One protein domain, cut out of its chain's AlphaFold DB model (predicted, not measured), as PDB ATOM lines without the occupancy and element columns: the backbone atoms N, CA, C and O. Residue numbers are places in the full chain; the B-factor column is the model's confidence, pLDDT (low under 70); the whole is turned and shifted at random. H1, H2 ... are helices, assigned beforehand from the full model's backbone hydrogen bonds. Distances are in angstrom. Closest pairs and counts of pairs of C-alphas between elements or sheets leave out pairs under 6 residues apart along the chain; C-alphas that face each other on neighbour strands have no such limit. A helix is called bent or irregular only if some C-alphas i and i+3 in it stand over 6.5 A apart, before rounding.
ATOM      1  N   TYR A   3     -51.486 -29.403 -38.669       40.19
ATOM      2  CA  TYR A   3     -52.658 -30.047 -38.076       40.19
ATOM      3  C   TYR A   3     -53.726 -30.213 -39.159       40.19
ATOM      4  O   TYR A   3     -54.167 -29.215 -39.732       40.19
ATOM      5  N   ASN A   4     -54.137 -31.450 -39.436       47.25
ATOM      6  CA  ASN A   4     -55.164 -31.715 -40.430       47.25
ATOM      7  C   ASN A   4     -56.552 -31.682 -39.769       47.25
ATOM      8  O   ASN A   4     -56.925 -32.595 -39.034       47.25
ATOM      9  N   LYS A   5     -57.312 -30.608 -40.016       42.88
ATOM     10  CA  LYS A   5     -58.681 -30.443 -39.494       42.88
ATOM     11  C   LYS A   5     -59.684 -31.422 -40.119       42.88
ATOM     12  O   LYS A   5     -60.727 -31.650 -39.511       42.88
ATOM     13  N   ASP A   6     -59.354 -32.012 -41.266       45.34
ATOM     14  CA  ASP A   6     -60.284 -32.765 -42.115       45.34
ATOM     15  C   ASP A   6     -60.213 -34.288 -41.913       45.34
ATOM     16  O   ASP A   6     -60.984 -35.035 -42.518       45.34
ATOM     17  N   ILE A   7     -59.331 -34.757 -41.023       48.09
ATOM     18  CA  ILE A   7     -59.230 -36.163 -40.606       48.09
ATOM     19  C   ILE A   7     -59.795 -36.286 -39.174       48.09
ATOM     20  O   ILE A   7     -59.069 -36.371 -38.196       48.09
ATOM     21  N   GLY A   8     -61.125 -36.204 -39.055       39.50
ATOM     22  CA  GLY A   8     -62.021 -36.823 -38.052       39.50
ATOM     23  C   GLY A   8     -61.790 -36.765 -36.525       39.50
ATOM     24  O   GLY A   8     -62.772 -36.822 -35.784       39.50
ATOM     25  N   ILE A   9     -60.573 -36.664 -35.989       44.59
ATOM     26  CA  ILE A   9     -60.315 -36.770 -34.548       44.59
ATOM     27  C   ILE A   9     -60.180 -35.368 -33.959       44.59
ATOM     28  O   ILE A   9     -59.180 -34.678 -34.144       44.59
ATOM     29  N   LYS A  10     -61.210 -34.940 -33.221       44.28
ATOM     30  CA  LYS A  10     -61.267 -33.656 -32.505       44.28
ATOM     31  C   LYS A  10     -60.294 -33.621 -31.314       44.28
ATOM     32  O   LYS A  10     -60.718 -33.546 -30.165       44.28
ATOM     33  N   THR A  11     -58.987 -33.628 -31.552       52.31
ATOM     34  CA  THR A  11     -58.039 -33.097 -30.563       52.31
ATOM     35  C   THR A  11     -57.998 -31.584 -30.715       52.31
ATOM     36  O   THR A  11     -57.742 -31.080 -31.804       52.31
ATOM     37  N   HIS A  12     -58.281 -30.832 -29.648       57.69
ATOM     38  CA  HIS A  12     -58.281 -29.370 -29.722       57.69
ATOM     39  C   HIS A  12     -56.917 -28.875 -30.256       57.69
ATOM     40  O   HIS A  12     -55.893 -29.271 -29.693       57.69
ATOM     41  N   PRO A  13     -56.859 -28.006 -31.288       64.19
ATOM     42  CA  PRO A  13     -55.602 -27.629 -31.949       64.19
ATOM     43  C   PRO A  13     -54.533 -27.085 -30.992       64.19
ATOM     44  O   PRO A  13     -53.346 -27.278 -31.213       64.19
ATOM     45  N   ALA A  14     -54.951 -26.444 -29.895       71.75
ATOM     46  CA  ALA A  14     -54.047 -25.949 -28.853       71.75
ATOM     47  C   ALA A  14     -53.426 -27.052 -27.964       71.75
ATOM     48  O   ALA A  14     -52.369 -26.842 -27.378       71.75
ATOM     49  N   VAL A  15     -54.061 -28.225 -27.858       78.00
ATOM     50  CA  VAL A  15     -53.602 -29.351 -27.019       78.00
ATOM     51  C   VAL A  15     -52.601 -30.231 -27.769       78.00
ATOM     52  O   VAL A  15     -51.709 -30.807 -27.148       78.00
ATOM     53  N   VAL A  16     -52.699 -30.297 -29.101       81.12
ATOM     54  CA  VAL A  16     -51.817 -31.124 -29.939       81.12
ATOM     55  C   VAL A  16     -50.332 -30.771 -29.747       81.12
ATOM     56  O   VAL A  16     -49.576 -31.678 -29.395       81.12
ATOM     57  N   PRO A  17     -49.885 -29.501 -29.856       84.81
ATOM     58  CA  PRO A  17     -48.480 -29.153 -29.640       84.81
ATOM     59  C   PRO A  17     -47.975 -29.528 -28.243       84.81
ATOM     60  O   PRO A  17     -46.860 -30.027 -28.106       84.81
ATOM     61  N   VAL A  18     -48.807 -29.342 -27.211       87.06
ATOM     62  CA  VAL A  18     -48.464 -29.674 -25.820       87.06
ATOM     63  C   VAL A  18     -48.297 -31.184 -25.649       87.06
ATOM     64  O   VAL A  18     -47.299 -31.637 -25.088       87.06
ATOM     65  N   TYR A  19     -49.231 -31.980 -26.174       87.12
ATOM     66  CA  TYR A  19     -49.148 -33.438 -26.127       87.12
ATOM     67  C   TYR A  19     -47.937 -33.971 -26.904       87.12
ATOM     68  O   TYR A  19     -47.232 -34.855 -26.414       87.12
ATOM     69  N   MET A  20     -47.647 -33.415 -28.082       87.06
ATOM     70  CA  MET A  20     -46.468 -33.796 -28.866       87.06
ATOM     71  C   MET A  20     -45.172 -33.455 -28.128       87.06
ATOM     72  O   MET A  20     -44.302 -34.315 -27.998       87.06
ATOM     73  N   ALA A  21     -45.055 -32.242 -27.575       89.81
ATOM     74  CA  ALA A  21     -43.900 -31.838 -26.773       89.81
ATOM     75  C   ALA A  21     -43.701 -32.756 -25.556       89.81
ATOM     76  O   ALA A  21     -42.571 -33.145 -25.243       89.81
ATOM     77  N   TYR A  22     -44.795 -33.173 -24.915       92.00
ATOM     78  CA  TYR A  22     -44.774 -34.158 -23.839       92.00
ATOM     79  C   TYR A  22     -44.276 -35.535 -24.312       92.00
ATOM     80  O   TYR A  22     -43.410 -36.127 -23.666       92.00
ATOM     81  N   GLN A  23     -44.764 -36.053 -25.446       91.38
ATOM     82  CA  GLN A  23     -44.308 -37.346 -25.978       91.38
ATOM     83  C   GLN A  23     -42.843 -37.316 -26.424       91.38
ATOM     84  O   GLN A  23     -42.114 -38.267 -26.143       91.38
ATOM     85  N   ILE A  24     -42.389 -36.227 -27.049       92.56
ATOM     86  CA  ILE A  24     -40.980 -36.034 -27.422       92.56
ATOM     87  C   ILE A  24     -40.106 -35.998 -26.165       92.56
ATOM     88  O   ILE A  24     -39.127 -36.735 -26.082       92.56
ATOM     89  N   SER A  25     -40.505 -35.231 -25.147       94.00
ATOM     90  CA  SER A  25     -39.805 -35.190 -23.854       94.00
ATOM     91  C   SER A  25     -39.703 -36.576 -23.213       94.00
ATOM     92  O   SER A  25     -38.650 -36.950 -22.704       94.00
ATOM     93  N   LYS A  26     -40.768 -37.385 -23.296       93.75
ATOM     94  CA  LYS A  26     -40.742 -38.783 -22.841       93.75
ATOM     95  C   LYS A  26     -39.762 -39.645 -23.630       93.75
ATOM     96  O   LYS A  26     -39.083 -40.461 -23.021       93.75
ATOM     97  N   ILE A  27     -39.696 -39.502 -24.956       93.94
ATOM     98  CA  ILE A  27     -38.723 -40.237 -25.779       93.94
ATOM     99  C   ILE A  27     -37.303 -39.882 -25.329       93.94
ATOM    100  O   ILE A  27     -36.523 -40.785 -25.042       93.94
ATOM    101  N   LEU A  28     -36.996 -38.589 -25.187       94.75
ATOM    102  CA  LEU A  28     -35.680 -38.118 -24.747       94.75
ATOM    103  C   LEU A  28     -35.313 -38.636 -23.350       94.75
ATOM    104  O   LEU A  28     -34.190 -39.086 -23.145       94.75
ATOM    105  N   ALA A  29     -36.261 -38.646 -22.410       94.75
ATOM    106  CA  ALA A  29     -36.044 -39.185 -21.067       94.75
ATOM    107  C   ALA A  29     -35.855 -40.716 -21.048       94.75
ATOM    108  O   ALA A  29     -35.125 -41.241 -20.210       94.75
ATOM    109  N   LEU A  30     -36.500 -41.444 -21.966       94.25
ATOM    110  CA  LEU A  30     -36.385 -42.902 -22.074       94.25
ATOM    111  C   LEU A  30     -35.125 -43.356 -22.818       94.25
ATOM    112  O   LEU A  30     -34.695 -44.487 -22.610       94.25
ATOM    113  N   LEU A  31     -34.520 -42.509 -23.656       94.12
ATOM    114  CA  LEU A  31     -33.336 -42.867 -24.442       94.12
ATOM    115  C   LEU A  31     -32.164 -43.377 -23.581       94.12
ATOM    116  O   LEU A  31     -31.667 -44.460 -23.889       94.12
ATOM    117  N   PRO A  32     -31.747 -42.705 -22.485       93.56
ATOM    118  CA  PRO A  32     -30.709 -43.232 -21.597       93.56
ATOM    119  C   PRO A  32     -31.111 -44.551 -20.928       93.56
ATOM    120  O   PRO A  32     -30.293 -45.460 -20.813       93.56
ATOM    121  N   VAL A  33     -32.382 -44.684 -20.531       91.56
ATOM    122  CA  VAL A  33     -32.910 -45.903 -19.896       91.56
ATOM    123  C   VAL A  33     -32.848 -47.083 -20.861       91.56
ATOM    124  O   VAL A  33     -32.382 -48.158 -20.491       91.56
ATOM    125  N   TRP A  34     -33.267 -46.890 -22.114       92.75
ATOM    126  CA  TRP A  34     -33.123 -47.900 -23.160       92.75
ATOM    127  C   TRP A  34     -31.650 -48.172 -23.474       92.75
ATOM    128  O   TRP A  34     -31.270 -49.331 -23.610       92.75
ATOM    129  N   GLY A  35     -30.809 -47.140 -23.540       92.50
ATOM    130  CA  GLY A  35     -29.369 -47.298 -23.746       92.50
ATOM    131  C   GLY A  35     -28.735 -48.235 -22.717       92.50
ATOM    132  O   GLY A  35     -27.995 -49.139 -23.094       92.50
ATOM    133  N   LEU A  36     -29.088 -48.081 -21.437       89.81
ATOM    134  CA  LEU A  36     -28.637 -48.972 -20.366       89.81
ATOM    135  C   LEU A  36     -29.270 -50.366 -20.488       89.81
ATOM    136  O   LEU A  36     -28.548 -51.359 -20.543       89.81
ATOM    137  N   ALA A  37     -30.599 -50.453 -20.594       87.44
ATOM    138  CA  ALA A  37     -31.318 -51.730 -20.630       87.44
ATOM    139  C   ALA A  37     -30.845 -52.651 -21.772       87.44
ATOM    140  O   ALA A  37     -30.555 -53.821 -21.545       87.44
ATOM    141  N   TYR A  38     -30.699 -52.112 -22.987       87.81
ATOM    142  CA  TYR A  38     -30.277 -52.869 -24.176       87.81
ATOM    143  C   TYR A  38     -28.758 -52.869 -24.393       87.81
ATOM    144  O   TYR A  38     -28.255 -53.548 -25.295       87.81
ATOM    145  N   GLY A  39     -28.016 -52.090 -23.604       85.50
ATOM    146  CA  GLY A  39     -26.556 -52.068 -23.604       85.50
ATOM    147  C   GLY A  39     -25.961 -53.253 -22.845       85.50
ATOM    148  O   GLY A  39     -25.005 -53.856 -23.327       85.50
ATOM    149  N   PHE A  40     -26.555 -53.621 -21.703       80.44
ATOM    150  CA  PHE A  40     -26.045 -54.694 -20.837       80.44
ATOM    151  C   PHE A  40     -26.483 -56.109 -21.241       80.44
ATOM    152  O   PHE A  40     -25.847 -57.076 -20.828       80.44
ATOM    153  N   SER A  41     -27.531 -56.251 -22.055       74.44
ATOM    154  CA  SER A  41     -28.042 -57.552 -22.497       74.44
ATOM    155  C   SER A  41     -28.299 -57.550 -24.001       74.44
ATOM    156  O   SER A  41     -29.238 -56.930 -24.500       74.44
ATOM    157  N   SER A  42     -27.465 -58.278 -24.745       71.44
ATOM    158  CA  SER A  42     -27.707 -58.547 -26.167       71.44
ATOM    159  C   SER A  42     -28.902 -59.475 -26.393       71.44
ATOM    160  O   SER A  42     -29.462 -59.455 -27.482       71.44
ATOM    161  N   LYS A  43     -29.319 -60.243 -25.375       69.44
ATOM    162  CA  LYS A  43     -30.464 -61.167 -25.443       69.44
ATOM    163  C   LYS A  43     -31.808 -60.445 -25.555       69.44
ATOM    164  O   LYS A  43     -32.761 -61.027 -26.053       69.44
ATOM    165  N   ASP A  44     -31.866 -59.189 -25.113       73.25
ATOM    166  CA  ASP A  44     -33.067 -58.353 -25.199       73.25
ATOM    167  C   ASP A  44     -33.135 -57.553 -26.512       73.25
ATOM    168  O   ASP A  44     -34.107 -56.837 -26.761       73.25
ATOM    169  N   ARG A  45     -32.102 -57.651 -27.361       82.69
ATOM    170  CA  ARG A  45     -32.089 -57.078 -28.712       82.69
ATOM    171  C   ARG A  45     -32.477 -58.143 -29.731       82.69
ATOM    172  O   ARG A  45     -32.270 -59.332 -29.511       82.69
ATOM    173  N   HIS A  46     -32.983 -57.699 -30.879       84.00
ATOM    174  CA  HIS A  46     -33.043 -58.575 -32.043       84.00
ATOM    175  C   HIS A  46     -31.624 -59.053 -32.391       84.00
ATOM    176  O   HIS A  46     -30.675 -58.271 -32.283       84.00
ATOM    177  N   ALA A  47     -31.472 -60.318 -32.788       84.25
ATOM    178  CA  ALA A  47     -30.162 -60.962 -32.915       84.25
ATOM    179  C   ALA A  47     -29.226 -60.246 -33.907       84.25
ATOM    180  O   ALA A  47     -28.027 -60.135 -33.661       84.25
ATOM    181  N   SER A  48     -29.785 -59.699 -34.986       84.38
ATOM    182  CA  SER A  48     -29.063 -58.948 -36.019       84.38
ATOM    183  C   SER A  48     -28.862 -57.462 -35.702       84.38
ATOM    184  O   SER A  48     -28.178 -56.749 -36.441       84.38
ATOM    185  N   TRP A  49     -29.463 -56.944 -34.626       87.88
ATOM    186  CA  TRP A  49     -29.486 -55.510 -34.366       87.88
ATOM    187  C   TRP A  49     -28.366 -55.056 -33.434       87.88
ATOM    188  O   TRP A  49     -28.177 -55.532 -32.311       87.88
ATOM    189  N   SER A  50     -27.693 -53.994 -33.870       89.62
ATOM    190  CA  SER A  50     -26.881 -53.164 -32.990       89.62
ATOM    191  C   SER A  50     -27.758 -52.438 -31.959       89.62
ATOM    192  O   SER A  50     -28.984 -52.318 -32.097       89.62
ATOM    193  N   LEU A  51     -27.120 -51.894 -30.919       89.56
ATOM    194  CA  LEU A  51     -27.802 -51.004 -29.979       89.56
ATOM    195  C   LEU A  51     -28.437 -49.807 -30.710       89.56
ATOM    196  O   LEU A  51     -29.577 -49.457 -30.423       89.56
ATOM    197  N   GLY A  52     -27.738 -49.235 -31.696       90.50
ATOM    198  CA  GLY A  52     -28.235 -48.115 -32.501       90.50
ATOM    199  C   GLY A  52     -29.530 -48.447 -33.242       90.50
ATOM    200  O   GLY A  52     -30.504 -47.707 -33.113       90.50
ATOM    201  N   HIS A  53     -29.582 -49.593 -33.931       90.31
ATOM    202  CA  HIS A  53     -30.797 -50.058 -34.613       90.31
ATOM    203  C   HIS A  53     -31.959 -50.238 -33.626       90.31
ATOM    204  O   HIS A  53     -33.060 -49.740 -33.853       90.31
ATOM    205  N   THR A  54     -31.688 -50.856 -32.473       91.00
ATOM    206  CA  THR A  54     -32.703 -51.082 -31.431       91.00
ATOM    207  C   THR A  54     -33.289 -49.768 -30.907       91.00
ATOM    208  O   THR A  54     -34.509 -49.634 -30.775       91.00
ATOM    209  N   LEU A  55     -32.437 -48.781 -30.611       92.25
ATOM    210  CA  LEU A  55     -32.878 -47.467 -30.138       92.25
ATOM    211  C   LEU A  55     -33.654 -46.715 -31.221       92.25
ATOM    212  O   LEU A  55     -34.714 -46.158 -30.929       92.25
ATOM    213  N   MET A  56     -33.173 -46.746 -32.464       91.31
ATOM    214  CA  MET A  56     -33.832 -46.099 -33.595       91.31
ATOM    215  C   MET A  56     -35.248 -46.637 -33.803       91.31
ATOM    216  O   MET A  56     -36.187 -45.845 -33.843       91.31
ATOM    217  N   ILE A  57     -35.442 -47.960 -33.829       91.00
ATOM    218  CA  ILE A  57     -36.778 -48.555 -33.981       91.00
ATOM    219  C   ILE A  57     -37.701 -48.143 -32.834       91.00
ATOM    220  O   ILE A  57     -38.853 -47.778 -33.064       91.00
ATOM    221  N   LYS A  58     -37.219 -48.108 -31.588       90.44
ATOM    222  CA  LYS A  58     -38.044 -47.641 -30.461       90.44
ATOM    223  C   LYS A  58     -38.464 -46.182 -30.585       90.44
ATOM    224  O   LYS A  58     -39.613 -45.861 -30.264       90.44
ATOM    225  N   VAL A  59     -37.555 -45.317 -31.035       92.25
ATOM    226  CA  VAL A  59     -37.846 -43.904 -31.302       92.25
ATOM    227  C   VAL A  59     -38.883 -43.793 -32.414       92.25
ATOM    228  O   VAL A  59     -39.936 -43.202 -32.180       92.25
ATOM    229  N   LEU A  60     -38.647 -44.426 -33.567       90.81
ATOM    230  CA  LEU A  60     -39.546 -44.383 -34.722       90.81
ATOM    231  C   LEU A  60     -40.948 -44.893 -34.371       90.81
ATOM    232  O   LEU A  60     -41.923 -44.184 -34.600       90.81
ATOM    233  N   ARG A  61     -41.069 -46.032 -33.675       89.69
ATOM    234  CA  ARG A  61     -42.366 -46.564 -33.202       89.69
ATOM    235  C   ARG A  61     -43.124 -45.592 -32.313       89.69
ATOM    236  O   ARG A  61     -44.355 -45.582 -32.281       89.69
ATOM    237  N   ARG A  62     -42.408 -44.846 -31.473       90.00
ATOM    238  CA  ARG A  62     -43.037 -43.901 -30.548       90.00
ATOM    239  C   ARG A  62     -43.394 -42.593 -31.246       90.00
ATOM    240  O   ARG A  62     -44.445 -42.040 -30.940       90.00
ATOM    241  N   MET A  63     -42.588 -42.164 -32.216       88.69
ATOM    242  CA  MET A  63     -42.913 -41.049 -33.100       88.69
ATOM    243  C   MET A  63     -44.127 -41.359 -33.977       88.69
ATOM    244  O   MET A  63     -45.062 -40.569 -33.970       88.69
ATOM    245  N   HIS A  64     -44.171 -42.514 -34.647       85.12
ATOM    246  CA  HIS A  64     -45.305 -42.929 -35.482       85.12
ATOM    247  C   HIS A  64     -46.604 -42.974 -34.675       85.12
ATOM    248  O   HIS A  64     -47.559 -42.292 -35.028       85.12
ATOM    249  N   ARG A  65     -46.614 -43.640 -33.510       84.44
ATOM    250  CA  ARG A  65     -47.798 -43.656 -32.628       84.44
ATOM    251  C   ARG A  65     -48.239 -42.266 -32.169       84.44
ATOM    252  O   ARG A  65     -49.428 -42.037 -31.983       84.44
ATOM    253  N   MET A  66     -47.297 -41.354 -31.931       85.81
ATOM    254  CA  MET A  66     -47.620 -39.971 -31.578       85.81
ATOM    255  C   MET A  66     -48.266 -39.246 -32.760       85.81
ATOM    256  O   MET A  66     -49.325 -38.661 -32.571       85.81
ATOM    257  N   ILE A  67     -47.645 -39.301 -33.942       82.88
ATOM    258  CA  ILE A  67     -48.135 -38.683 -35.185       82.88
ATOM    259  C   ILE A  67     -49.546 -39.177 -35.498       82.88
ATOM    260  O   ILE A  67     -50.433 -38.382 -35.804       82.88
ATOM    261  N   GLU A  68     -49.758 -40.483 -35.350       77.56
ATOM    262  CA  GLU A  68     -51.058 -41.108 -35.516       77.56
ATOM    263  C   GLU A  68     -52.065 -40.603 -34.474       77.56
ATOM    264  O   GLU A  68     -53.138 -40.126 -34.834       77.56
ATOM    265  N   ALA A  69     -51.730 -40.643 -33.183       77.88
ATOM    266  CA  ALA A  69     -52.642 -40.218 -32.120       77.88
ATOM    267  C   ALA A  69     -53.045 -38.735 -32.211       77.88
ATOM    268  O   ALA A  69     -54.102 -38.359 -31.708       77.88
ATOM    269  N   THR A  70     -52.208 -37.891 -32.818       77.06
ATOM    270  CA  THR A  70     -52.484 -36.460 -33.005       77.06
ATOM    271  C   THR A  70     -52.979 -36.106 -34.393       77.06
ATOM    272  O   THR A  70     -53.181 -34.920 -34.662       77.06
ATOM    273  N   ASN A  71     -53.123 -37.097 -35.278       75.12
ATOM    274  CA  ASN A  71     -53.565 -36.898 -36.650       75.12
ATOM    275  C   ASN A  71     -52.808 -35.735 -37.345       75.12
ATOM    276  O   ASN A  71     -53.354 -34.801 -37.936       75.12
ATOM    277  N   THR A  72     -51.491 -35.724 -37.153       78.75
ATOM    278  CA  THR A  72     -50.620 -34.653 -37.637       78.75
ATOM    279  C   THR A  72     -49.923 -35.102 -38.904       78.75
ATOM    280  O   THR A  72     -49.416 -36.215 -38.966       78.75
ATOM    281  N   THR A  73     -49.833 -34.231 -39.905       82.81
ATOM    282  CA  THR A  73     -49.037 -34.525 -41.096       82.81
ATOM    283  C   THR A  73     -47.613 -33.999 -40.923       82.81
ATOM    284  O   THR A  73     -47.372 -32.881 -40.435       82.81
ATOM    285  N   ILE A  74     -46.633 -34.837 -41.270       86.19
ATOM    286  CA  ILE A  74     -45.211 -34.517 -41.144       86.19
ATOM    287  C   ILE A  74     -44.582 -34.315 -42.516       86.19
ATOM    288  O   ILE A  74     -44.863 -35.059 -43.450       86.19
ATOM    289  N   LEU A  75     -43.717 -33.300 -42.605       88.50
ATOM    290  CA  LEU A  75     -42.934 -32.978 -43.800       88.50
ATOM    291  C   LEU A  75     -43.769 -32.934 -45.091       88.50
ATOM    292  O   LEU A  75     -43.272 -33.321 -46.137       88.50
TER     293      LEU A  75
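Overview. This is residues 3 to 75 of the 406 residues of the protein "Abhydrolase_3 domain-containing protein" of Wallemia hederae (UniProt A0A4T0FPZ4). A long helical hairpin forms a rod: bent H1 runs along it and H2 folds back beside it, with residues 3 to 14 at the end away from the turn. The printed part has 73 residues with two named helices, H1 then H2, and no named strand: all helix. It is loose, radius of gyration of the C-alphas 15.3 A, spanning 44 by 21 by 18 A.

Along the chain. H1, residues 15 to 40, begins at C-alpha 15 (-53.602, -29.351, -27.019). By its hydrogen bonds it was assigned as one helix, but it is bent: C-alphas 29 and 32 are 6.7 A apart. Its arms are H1a, residues 15 to 29, 21.0 A, and H1b, residues 32 to 40, 12.4 A. H2, residues 51 to 69, 27.2 A, ends at C-alpha 69 (-52.642, -40.218, -32.120).

Arrangement. H1a touches H2 residues 59 to 66 alone, opposite ways at a shallow tilt of 13 degrees; the closest C-alphas, Ile 27 and Val 59, are 6.7 A apart. H1b and H2, a helical hairpin, touch through H2 residues 51 to 55 alone, at a steep tilt of 38 degrees; the closest C-alphas, Tyr 38 and Leu 51, are 6.6 A apart. In H1a, H1b and H2 every O i to N i+4 pair is within hydrogen-bond range.

Size, cuts and confidence. The farthest C-alphas, Asp 6 and Phe 40, are 45.9 A apart. The printed part has no cut; pLDDT is under 70 at residues 3 to 13 and 43.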